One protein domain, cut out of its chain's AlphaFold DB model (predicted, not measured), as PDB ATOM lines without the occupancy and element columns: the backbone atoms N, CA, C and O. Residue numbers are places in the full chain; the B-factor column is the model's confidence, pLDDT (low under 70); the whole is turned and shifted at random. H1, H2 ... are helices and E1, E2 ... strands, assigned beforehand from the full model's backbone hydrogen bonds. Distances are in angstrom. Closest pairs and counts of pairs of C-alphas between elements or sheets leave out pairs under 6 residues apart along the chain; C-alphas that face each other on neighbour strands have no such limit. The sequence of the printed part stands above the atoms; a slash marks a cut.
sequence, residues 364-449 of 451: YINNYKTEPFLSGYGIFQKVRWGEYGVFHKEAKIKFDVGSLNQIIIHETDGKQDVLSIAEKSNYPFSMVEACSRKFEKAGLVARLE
ATOM      1  N   TYR A 364     160.935 116.304 136.942       95.88
ATOM      2  CA  TYR A 364     159.534 116.679 137.098       95.88
ATOM      3  C   TYR A 364     158.820 115.678 138.009       95.88
ATOM      4  O   TYR A 364     159.087 114.477 137.946       95.88
ATOM      5  N   ILE A 365     157.899 116.179 138.833       96.69
ATOM      6  CA  ILE A 365     156.990 115.369 139.646       96.69
ATOM      7  C   ILE A 365     155.541 115.645 139.252       96.69
ATOM      8  O   ILE A 365     155.118 116.796 139.129       96.69
ATOM      9  N   ASN A 366     154.770 114.588 139.044       95.81
ATOM     10  CA  ASN A 366     153.367 114.660 138.680       95.81
ATOM     11  C   ASN A 366     152.458 114.959 139.880       95.81
ATOM     12  O   ASN A 366     152.754 114.602 141.020       95.81
ATOM     13  N   ASN A 367     151.298 115.565 139.614       94.62
ATOM     14  CA  ASN A 367     150.268 115.818 140.631       94.62
ATOM     15  C   ASN A 367     148.978 114.995 140.452       94.62
ATOM     16  O   ASN A 367     148.014 115.172 141.199       94.62
ATOM     17  N   TYR A 368     148.959 114.081 139.486       94.31
ATOM     18  CA  TYR A 368     147.835 113.194 139.185       94.31
ATOM     19  C   TYR A 368     148.095 111.762 139.677       94.31
ATOM     20  O   TYR A 368     149.228 111.371 139.946       94.31
ATOM     21  N   LYS A 369     147.032 110.961 139.836       92.38
ATOM     22  CA  LYS A 369     147.116 109.557 140.303       92.38
ATOM     23  C   LYS A 369     146.988 108.526 139.185       92.38
ATOM     24  O   LYS A 369     147.490 107.417 139.317       92.38
ATOM     25  N   THR A 370     146.307 108.895 138.111       91.56
ATOM     26  CA  THR A 370     146.084 108.095 136.903       91.56
ATOM     27  C   THR A 370     146.283 108.999 135.692       91.56
ATOM     28  O   THR A 370     146.525 110.194 135.865       91.56
ATOM     29  N   GLU A 371     146.147 108.455 134.481       92.81
ATOM     30  CA  GLU A 371     146.224 109.242 133.250       92.81
ATOM     31  C   GLU A 371     145.338 110.509 133.337       92.81
ATOM     32  O   GLU A 371     144.130 110.400 133.589       92.81
ATOM     33  N   PRO A 372     145.916 111.716 133.194       94.00
ATOM     34  CA  PRO A 372     145.159 112.957 133.252       94.00
ATOM     35  C   PRO A 372     144.338 113.150 131.974       94.00
ATOM     36  O   PRO A 372     144.757 112.790 130.875       94.00
ATOM     37  N   PHE A 373     143.176 113.799 132.086       93.25
ATOM     38  CA  PHE A 373     142.336 114.125 130.931       93.25
ATOM     39  C   PHE A 373     142.961 115.254 130.092       93.25
ATOM     40  O   PHE A 373     142.519 116.399 130.146       93.25
ATOM     41  N   LEU A 374     143.993 114.941 129.296       91.75
ATOM     42  CA  LEU A 374     144.806 115.910 128.541       91.75
ATOM     43  C   LEU A 374     143.985 116.855 127.647       91.75
ATOM     44  O   LEU A 374     144.403 117.988 127.404       91.75
ATOM     45  N   SER A 375     142.816 116.414 127.165       89.31
ATOM     46  CA  SER A 375     141.898 117.270 126.399       89.31
ATOM     47  C   SER A 375     141.338 118.423 127.236       89.31
ATOM     48  O   SER A 375     141.182 119.525 126.713       89.31
ATOM     49  N   GLY A 376     141.089 118.200 128.530       90.19
ATOM     50  CA  GLY A 376     140.649 119.233 129.473       90.19
ATOM     51  C   GLY A 376     141.719 120.286 129.775       90.19
ATOM     52  O   GLY A 376     141.379 121.397 130.165       90.19
ATOM     53  N   TYR A 377     142.991 119.964 129.528       89.19
ATOM     54  CA  TYR A 377     144.139 120.858 129.721       89.19
ATOM     55  C   TYR A 377     144.667 121.460 128.408       89.19
ATOM     56  O   TYR A 377     145.656 122.186 128.412       89.19
ATOM     57  N   GLY A 378     144.046 121.145 127.264       86.50
ATOM     58  CA  GLY A 378     144.478 121.642 125.954       86.50
ATOM     59  C   GLY A 378     145.819 121.084 125.455       86.50
ATOM     60  O   GLY A 378     146.379 121.622 124.503       86.50
ATOM     61  N   ILE A 379     146.337 120.011 126.067       84.88
ATOM     62  CA  ILE A 379     147.607 119.363 125.676       84.88
ATOM     63  C   ILE A 379     147.364 118.266 124.629       84.88
ATOM     64  O   ILE A 379     148.227 117.974 123.799       84.88
ATOM     65  N   PHE A 380     146.171 117.664 124.623       79.38
ATOM     66  CA  PHE A 380     145.848 116.609 123.669       79.38
ATOM     67  C   PHE A 380     145.741 117.154 122.238       79.38
ATOM     68  O   PHE A 380     144.895 118.002 121.940       79.38
ATOM     69  N   GLN A 381     146.563 116.632 121.327       68.56
ATOM     70  CA  GLN A 381     146.440 116.952 119.908       68.56
ATOM     71  C   GLN A 381     145.274 116.175 119.292       68.56
ATOM     72  O   GLN A 381     145.271 114.948 119.242       68.56
ATOM     73  N   LYS A 382     144.272 116.901 118.787       63.88
ATOM     74  CA  LYS A 382     143.149 116.306 118.057       63.88
ATOM     75  C   LYS A 382     143.639 115.791 116.701       63.88
ATOM     76  O   LYS A 382     143.886 116.580 115.792       63.88
ATOM     77  N   VAL A 383     143.745 114.475 116.550       58.88
ATOM     78  CA  VAL A 383     143.944 113.838 115.240       58.88
ATOM     79  C   VAL A 383     142.591 113.770 114.530       58.88
ATOM     80  O   VAL A 383     141.595 113.357 115.129       58.88
ATOM     81  N   ARG A 384     142.516 114.204 113.264       53.69
ATOM     82  CA  ARG A 384     141.291 114.049 112.465       53.69
ATOM     83  C   ARG A 384     141.121 112.575 112.092       53.69
ATOM     84  O   ARG A 384     142.055 111.935 111.610       53.69
ATOM     85  N   TRP A 385     139.921 112.042 112.310       42.47
ATOM     86  CA  TRP A 385     139.540 110.703 111.857       42.47
ATOM     87  C   TRP A 385     139.758 110.591 110.335       42.47
ATOM     88  O   TRP A 385     139.203 111.390 109.585       42.47
ATOM     89  N   GLY A 386     140.598 109.643 109.900       54.66
ATOM     90  CA  GLY A 386     140.998 109.446 108.493       54.66
ATOM     91  C   GLY A 386     142.510 109.513 108.221       54.66
ATOM     92  O   GLY A 386     142.965 108.951 107.232       54.66
ATOM     93  N   GLU A 387     143.310 110.108 109.115       52.09
ATOM     94  CA  GLU A 387     144.784 110.173 108.981       52.09
ATOM     95  C   GLU A 387     145.515 108.914 109.501       52.09
ATOM     96  O   GLU A 387     146.727 108.797 109.361       52.09
ATOM     97  N   TYR A 388     144.789 107.945 110.071       49.44
ATOM     98  CA  TYR A 388     145.349 106.709 110.647       49.44
ATOM     99  C   TYR A 388     145.826 105.676 109.605       49.44
ATOM    100  O   TYR A 388     146.408 104.662 109.981       49.44
ATOM    101  N   GLY A 389     145.565 105.897 108.311       45.88
ATOM    102  CA  GLY A 389     145.771 104.893 107.257       45.88
ATOM    103  C   GLY A 389     146.994 105.089 106.359       45.88
ATOM    104  O   GLY A 389     147.299 104.202 105.567       45.88
ATOM    105  N   VAL A 390     147.696 106.220 106.441       47.38
ATOM    106  CA  VAL A 390     148.854 106.492 105.577       47.38
ATOM    107  C   VAL A 390     149.909 107.210 106.405       47.38
ATOM    108  O   VAL A 390     149.625 108.253 106.992       47.38
ATOM    109  N   PHE A 391     151.125 106.657 106.454       47.62
ATOM    110  CA  PHE A 391     152.308 107.272 107.066       47.62
ATOM    111  C   PHE A 391     152.711 108.550 106.306       47.62
ATOM    112  O   PHE A 391     153.746 108.615 105.646       47.62
ATOM    113  N   HIS A 392     151.884 109.588 106.369       50.12
ATOM    114  CA  HIS A 392     152.272 110.928 105.975       50.12
ATOM    115  C   HIS A 392     153.206 111.501 107.045       50.12
ATOM    116  O   HIS A 392     153.035 111.256 108.240       50.12
ATOM    117  N   LYS A 393     154.198 112.289 106.621       51.69
ATOM    118  CA  LYS A 393     155.190 112.927 107.505       51.69
ATOM    119  C   LYS A 393     154.525 113.688 108.670       51.69
ATOM    120  O   LYS A 393     154.998 113.616 109.796       51.69
ATOM    121  N   GLU A 394     153.385 114.331 108.410       50.03
ATOM    122  CA  GLU A 394     152.574 115.033 109.417       50.03
ATOM    123  C   GLU A 394     151.890 114.092 110.421       50.03
ATOM    124  O   GLU A 394     151.815 114.410 111.607       50.03
ATOM    125  N   ALA A 395     151.429 112.917 109.979       49.88
ATOM    126  CA  ALA A 395     150.845 111.905 110.859       49.88
ATOM    127  C   ALA A 395     151.910 111.280 111.778       49.88
ATOM    128  O   ALA A 395     151.631 111.052 112.952       49.88
ATOM    129  N   LYS A 396     153.146 111.091 111.284       54.88
ATOM    130  CA  LYS A 396     154.288 110.628 112.096       54.88
ATOM    131  C   LYS A 396     154.610 111.610 113.229       54.88
ATOM    132  O   LYS A 396     154.665 111.199 114.379       54.88
ATOM    133  N   ILE A 397     154.689 112.911 112.928       56.53
ATOM    134  CA  ILE A 397     154.925 113.961 113.938       56.53
ATOM    135  C   ILE A 397     153.815 113.971 115.005       56.53
ATOM    136  O   ILE A 397     154.103 114.067 116.196       56.53
ATOM    137  N   LYS A 398     152.540 113.849 114.608       55.22
ATOM    138  CA  LYS A 398     151.417 113.786 115.565       55.22
ATOM    139  C   LYS A 398     151.467 112.521 116.433       55.22
ATOM    140  O   LYS A 398     151.175 112.590 117.626       55.22
ATOM    141  N   PHE A 399     151.851 111.383 115.852       57.31
ATOM    142  CA  PHE A 399     152.025 110.118 116.571       57.31
ATOM    143  C   PHE A 399     153.175 110.194 117.588       57.31
ATOM    144  O   PHE A 399     153.033 109.713 118.715       57.31
ATOM    145  N   ASP A 400     154.263 110.884 117.240       69.44
ATOM    146  CA  ASP A 400     155.386 111.146 118.141       69.44
ATOM    147  C   ASP A 400     154.971 112.021 119.333       69.44
ATOM    148  O   ASP A 400     155.328 111.724 120.471       69.44
ATOM    149  N   VAL A 401     154.133 113.046 119.126       75.31
ATOM    150  CA  VAL A 401     153.626 113.885 120.232       75.31
ATOM    151  C   VAL A 401     152.682 113.114 121.159       75.31
ATOM    152  O   VAL A 401     152.757 113.271 122.377       75.31
ATOM    153  N   GLY A 402     151.795 112.276 120.614       81.62
ATOM    154  CA  GLY A 402     150.917 111.422 121.421       81.62
ATOM    155  C   GLY A 402     151.700 110.423 122.277       81.62
ATOM    156  O   GLY A 402     151.407 110.271 123.462       81.62
ATOM    157  N   SER A 403     152.732 109.810 121.695       86.38
ATOM    158  CA  SER A 403     153.636 108.888 122.391       86.38
ATOM    159  C   SER A 403     154.442 109.606 123.477       86.38
ATOM    160  O   SER A 403     154.503 109.131 124.608       86.38
ATOM    161  N   LEU A 404     154.974 110.798 123.181       89.19
ATOM    162  CA  LEU A 404     155.665 111.637 124.163       89.19
ATOM    163  C   LEU A 404     154.764 112.034 125.331       89.19
ATOM    164  O   LEU A 404     155.201 111.953 126.472       89.19
ATOM    165  N   ASN A 405     153.503 112.397 125.081       91.88
ATOM    166  CA  ASN A 405     152.563 112.686 126.165       91.88
ATOM    167  C   ASN A 405     152.429 111.489 127.122       91.88
ATOM    168  O   ASN A 405     152.456 111.688 128.332       91.88
ATOM    169  N   GLN A 406     152.323 110.261 126.596       92.19
ATOM    170  CA  GLN A 406     152.262 109.048 127.423       92.19
ATOM    171  C   GLN A 406     153.560 108.822 128.203       92.19
ATOM    172  O   GLN A 406     153.520 108.524 129.393       92.19
ATOM    173  N   ILE A 407     154.715 109.031 127.568       94.38
ATOM    174  CA  ILE A 407     156.019 108.945 128.237       94.38
ATOM    175  C   ILE A 407     156.089 109.934 129.408       94.38
ATOM    176  O   ILE A 407     156.406 109.529 130.522       94.38
ATOM    177  N   ILE A 408     155.731 111.205 129.194       95.00
ATOM    178  CA  ILE A 408     155.720 112.215 130.262       95.00
ATOM    179  C   ILE A 408     154.745 111.822 131.376       95.00
ATOM    180  O   ILE A 408     155.100 111.930 132.544       95.00
ATOM    181  N   ILE A 409     153.558 111.297 131.044       95.00
ATOM    182  CA  ILE A 409     152.585 110.829 132.044       95.00
ATOM    183  C   ILE A 409     153.185 109.778 132.991       95.00
ATOM    184  O   ILE A 409     152.892 109.775 134.188       95.00
ATOM    185  N   HIS A 410     154.011 108.877 132.459       94.38
ATOM    186  CA  HIS A 410     154.536 107.735 133.199       94.38
ATOM    187  C   HIS A 410     155.900 107.973 133.856       94.38
ATOM    188  O   HIS A 410     156.192 107.338 134.868       94.38
ATOM    189  N   GLU A 411     156.732 108.859 133.309       95.12
ATOM    190  CA  GLU A 411     158.136 108.988 133.717       95.12
ATOM    191  C   GLU A 411     158.425 110.234 134.579       95.12
ATOM    192  O   GLU A 411     159.531 110.373 135.096       95.12
ATOM    193  N   THR A 412     157.447 111.124 134.811       94.81
ATOM    194  CA  THR A 412     157.604 112.285 135.712       94.81
ATOM    195  C   THR A 412     157.179 111.982 137.153       94.81
ATOM    196  O   THR A 412     156.363 112.698 137.728       94.81
ATOM    197  N   ASP A 413     157.694 110.906 137.747       93.75
ATOM    198  CA  ASP A 413     157.376 110.488 139.125       93.75
ATOM    199  C   ASP A 413     158.327 111.079 140.188       93.75
ATOM    200  O   ASP A 413     158.306 110.675 141.354       93.75
ATOM    201  N   GLY A 414     159.177 112.030 139.790       94.31
ATOM    202  CA  GLY A 414     160.188 112.643 140.646       94.31
ATOM    203  C   GLY A 414     161.504 111.865 140.767       94.31
ATOM    204  O   GLY A 414     162.364 112.296 141.531       94.31
ATOM    205  N   LYS A 415     161.693 110.740 140.055       92.81
ATOM    206  CA  LYS A 415     162.918 109.919 140.174       92.81
ATOM    207  C   LYS A 415     163.918 110.071 139.034       92.81
ATOM    208  O   LYS A 415     165.091 109.765 139.230       92.81
ATOM    209  N   GLN A 416     163.468 110.484 137.854       93.12
ATOM    210  CA  GLN A 416     164.297 110.569 136.652       93.12
ATOM    211  C   GLN A 416     164.375 112.005 136.147       93.12
ATOM    212  O   GLN A 416     163.392 112.747 136.179       93.12
ATOM    213  N   ASP A 417     165.558 112.406 135.699       95.62
ATOM    214  CA  ASP A 417     165.722 113.670 134.994       95.62
ATOM    215  C   ASP A 417     165.259 113.553 133.528       95.62
ATOM    216  O   ASP A 417     165.128 112.456 132.979       95.62
ATOM    217  N   VAL A 418     164.973 114.692 132.898       95.81
ATOM    218  CA  VAL A 418     164.490 114.768 131.509       95.81
ATOM    219  C   VAL A 418     165.446 114.062 130.545       95.81
ATOM    220  O   VAL A 418     164.993 113.401 129.613       95.81
ATOM    221  N   LEU A 419     166.758 114.149 130.783       96.62
ATOM    222  CA  LEU A 419     167.761 113.460 129.976       96.62
ATOM    223  C   LEU A 419     167.630 111.936 130.054       96.62
ATOM    224  O   LEU A 419     167.656 111.275 129.022       96.62
ATOM    225  N   SER A 420     167.410 111.373 131.243       96.44
ATOM    226  CA  SER A 420     167.178 109.932 131.418       96.44
ATOM    227  C   SER A 420     165.920 109.476 130.679       96.44
ATOM    228  O   SER A 420     165.910 108.413 130.059       96.44
ATOM    229  N   ILE A 421     164.866 110.299 130.695       95.75
ATOM    230  CA  ILE A 421     163.627 110.025 129.957       95.75
ATOM    231  C   ILE A 421     163.897 110.044 128.446       95.75
ATOM    232  O   ILE A 421     163.442 109.147 127.733       95.75
ATOM    233  N   ALA A 422     164.656 111.025 127.956       94.44
ATOM    234  CA  ALA A 422     165.046 111.134 126.550       94.44
ATOM    235  C   ALA A 422     165.867 109.923 126.085       94.44
ATOM    236  O   ALA A 422     165.512 109.288 125.092       94.44
ATOM    237  N   GLU A 423     166.880 109.526 126.855       93.94
ATOM    238  CA  GLU A 423     167.702 108.340 126.587       93.94
ATOM    239  C   GLU A 423     166.864 107.055 126.558       93.94
ATOM    240  O   GLU A 423     166.954 106.273 125.612       93.94
ATOM    241  N   LYS A 424     166.010 106.841 127.567       93.88
ATOM    242  CA  LYS A 424     165.173 105.637 127.682       93.88
ATOM    243  C   LYS A 424     164.131 105.541 126.569       93.88
ATOM    244  O   LYS A 424     163.810 104.442 126.121       93.88
ATOM    245  N   SER A 425     163.575 106.678 126.154       91.88
ATOM    246  CA  SER A 425     162.523 106.740 125.136       91.88
ATOM    247  C   SER A 425     163.046 106.898 123.707       91.88
ATOM    248  O   SER A 425     162.261 106.782 122.767       91.88
ATOM    249  N   ASN A 426     164.355 107.115 123.535       89.81
ATOM    250  CA  ASN A 426     165.004 107.378 122.252       89.81
ATOM    251  C   ASN A 426     164.383 108.571 121.495       89.81
ATOM    252  O   ASN A 426     164.245 108.545 120.269       89.81
ATOM    253  N   TYR A 427     163.997 109.612 122.238       90.94
ATOM    254  CA  TYR A 427     163.574 110.901 121.692       90.94
ATOM    255  C   TYR A 427     164.641 111.971 121.956       90.94
ATOM    256  O   TYR A 427     165.315 111.907 122.984       90.94
ATOM    257  N   PRO A 428     164.766 112.986 121.079       90.56
ATOM    258  CA  PRO A 428     165.563 114.177 121.362       90.56
ATOM    259  C   PRO A 428     165.196 114.789 122.718       90.56
ATOM    260  O   PRO A 428     164.007 114.948 123.028       90.56
ATOM    261  N   PHE A 429     166.204 115.169 123.504       92.38
ATOM    262  CA  PHE A 429     166.032 115.887 124.764       92.38
ATOM    263  C   PHE A 429     165.140 117.113 124.565       92.38
ATOM    264  O   PHE A 429     164.185 117.307 125.316       92.38
ATOM    265  N   SER A 430     165.388 117.884 123.502       89.88
ATOM    266  CA  SER A 430     164.616 119.082 123.162       89.88
ATOM    267  C   SER A 430     163.110 118.808 123.003       89.88
ATOM    268  O   SER A 430     162.276 119.622 123.412       89.88
ATOM    269  N   MET A 431     162.725 117.637 122.482       90.50
ATOM    270  CA  MET A 431     161.317 117.241 122.355       90.50
ATOM    271  C   MET A 431     160.697 116.834 123.695       90.50
ATOM    272  O   MET A 431     159.562 117.227 123.992       90.50
ATOM    273  N   VAL A 432     161.422 116.052 124.499       93.31
ATOM    274  CA  VAL A 432     160.962 115.587 125.819       93.31
ATOM    275  C   VAL A 432     160.812 116.767 126.778       93.31
ATOM    276  O   VAL A 432     159.801 116.886 127.474       93.31
ATOM    277  N   GLU A 433     161.773 117.685 126.766       93.25
ATOM    278  CA  GLU A 433     161.765 118.907 127.563       93.25
ATOM    279  C   GLU A 433     160.584 119.809 127.180       93.25
ATOM    280  O   GLU A 433     159.761 120.157 128.034       93.25
ATOM    281  N   ALA A 434     160.404 120.076 125.881       91.00
ATOM    282  CA  ALA A 434     159.310 120.913 125.399       91.00
ATOM    283  C   ALA A 434     157.929 120.312 125.716       91.00
ATOM    284  O   ALA A 434     156.968 121.049 125.964       91.00
ATOM    285  N   CYS A 435     157.805 118.981 125.705       92.88
ATOM    286  CA  CYS A 435     156.596 118.291 126.147       92.88
ATOM    287  C   CYS A 435     156.391 118.451 127.663       92.88
ATOM    288  O   CYS A 435     155.324 118.897 128.090       92.88
ATOM    289  N   SER A 436     157.428 118.206 128.466       94.50
ATOM    290  CA  SER A 436     157.395 118.351 129.928       94.50
ATOM    291  C   SER A 436     156.976 119.763 130.357       94.50
ATOM    292  O   SER A 436     156.095 119.924 131.202       94.50
ATOM    293  N   ARG A 437     157.489 120.805 129.690       93.31
ATOM    294  CA  ARG A 437     157.081 122.200 129.933       93.31
ATOM    295  C   ARG A 437     155.614 122.481 129.625       93.31
ATOM    296  O   ARG A 437     155.016 123.355 130.251       93.31
ATOM    297  N   LYS A 438     155.005 121.792 128.653       93.44
ATOM    298  CA  LYS A 438     153.557 121.928 128.393       93.44
ATOM    299  C   LYS A 438     152.749 121.358 129.553       93.44
ATOM    300  O   LYS A 438     151.785 121.993 129.973       93.44
ATOM    301  N   PHE A 439     153.165 120.210 130.088       95.19
ATOM    302  CA  PHE A 439     152.558 119.622 131.283       95.19
ATOM    303  C   PHE A 439     152.739 120.525 132.507       95.19
ATOM    304  O   PHE A 439     151.796 120.703 133.274       95.19
ATOM    305  N   GLU A 440     153.911 121.144 132.661       95.31
ATOM    306  CA  GLU A 440     154.188 122.097 133.739       95.31
ATOM    307  C   GLU A 440     153.272 123.323 133.653       95.31
ATOM    308  O   GLU A 440     152.600 123.672 134.621       95.31
ATOM    309  N   LYS A 441     153.153 123.934 132.467       95.06
ATOM    310  CA  LYS A 441     152.261 125.085 132.232       95.06
ATOM    311  C   LYS A 441     150.785 124.760 132.456       95.06
ATOM    312  O   LYS A 441     150.030 125.635 132.870       95.06
ATOM    313  N   ALA A 442     150.373 123.525 132.182       94.69
ATOM    314  CA  ALA A 442     149.025 123.046 132.473       94.69
ATOM    315  C   ALA A 442     148.806 122.703 133.956       94.69
ATOM    316  O   ALA A 442     147.697 122.331 134.337       94.69
ATOM    317  N   GLY A 443     149.852 122.796 134.781       95.06
ATOM    318  CA  GLY A 443     149.808 122.438 136.189       95.06
ATOM    319  C   GLY A 443     149.590 120.945 136.411       95.06
ATOM    320  O   GLY A 443     148.933 120.597 137.381       95.06
ATOM    321  N   LEU A 444     150.072 120.072 135.520       96.12
ATOM    322  CA  LEU A 444     150.016 118.607 135.673       96.12
ATOM    323  C   LEU A 444     151.293 118.032 136.300       96.12
ATOM    324  O   LEU A 444     151.266 116.990 136.956       96.12
ATOM    325  N   VAL A 445     152.418 118.708 136.092       96.31
ATOM    326  CA  VAL A 445     153.701 118.383 136.717       96.31
ATOM    327  C   VAL A 445     154.309 119.648 137.308       96.31
ATOM    328  O   VAL A 445     153.980 120.756 136.886       96.31
ATOM    329  N   ALA A 446     155.203 119.489 138.274       95.56
ATOM    330  CA  ALA A 446     156.008 120.564 138.831       95.56
ATOM    331  C   ALA A 446     157.490 120.215 138.689       95.56
ATOM    332  O   ALA A 446     157.880 119.060 138.873       95.56
ATOM    333  N   ARG A 447     158.318 121.207 138.358       93.44
ATOM    334  CA  ARG A 447     159.773 121.049 138.356       93.44
ATOM    335  C   ARG A 447     160.270 120.935 139.796       93.44
ATOM    336  O   ARG A 447     159.972 121.795 140.622       93.44
ATOM    337  N   LEU A 448     161.028 119.885 140.093       90.88
ATOM    338  CA  LEU A 448     161.787 119.785 141.334       90.88
ATOM    339  C   LEU A 448     163.013 120.693 141.238       90.88
ATOM    340  O   LEU A 448     163.642 120.794 140.179       90.88
ATOM    341  N   GLU A 449     163.347 121.363 142.340       73.38
ATOM    342  CA  GLU A 449     164.570 122.157 142.400       73.38
ATOM    343  C   GLU A 449     165.772 121.256 142.114       73.38
ATOM    344  O   GLU A 449     165.903 120.160 142.665       73.38
TER     345      GLU A 449
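AT A GLANCE: This is residues 364 to 449 of the 451 residues of an uncharacterized protein of Rhodospirillaceae bacterium (UniProt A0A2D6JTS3). Three helices cross steeply beside a two-strand antiparallel sheet, E1 and E3; residues 367 to 392 run out along the longest axis and H1 runs back. The printed part has 86 residues, with named elements in the order E1, H1, E2, H2, H3, E3. The class is mixed, helices and strands; the whole is compact, radius of gyration of the C-alphas 13.3 A, spanning 42 by 28 by 18 A.

IN THESE COORDINATES: E1, residues 364 to 366, begins at C-alpha (159.534, 116.679, 137.098), 6.7 A long. H1 is 393 to 411, 26.7 A; E2 413 to 417, 9.8 A; H2 418 to 425, 10.4 A; H3 429 to 441, 18.2 A. E3, 445 to 447, 6.8 A, ends at C-alpha (159.773, 121.049, 138.356).

HOW THE PARTS SIT: In E1 and E3, N 365 and O 446 are within hydrogen-bond range, 2.9 A. E2 pairs with no named strand. H1, with residues 401 to 408 alone, touches H3 at a steep tilt of 65 degrees, closest C-alphas Ile 408 and Ser 436, 6.4 A. Every O i to N i+4 pair in H1, H2 and H3 is within hydrogen-bond range.

THE WHOLE: The printed part has no cut. The E1 to H1 link is long, 26 residues. Residues 381 to 400 have pLDDT under 70.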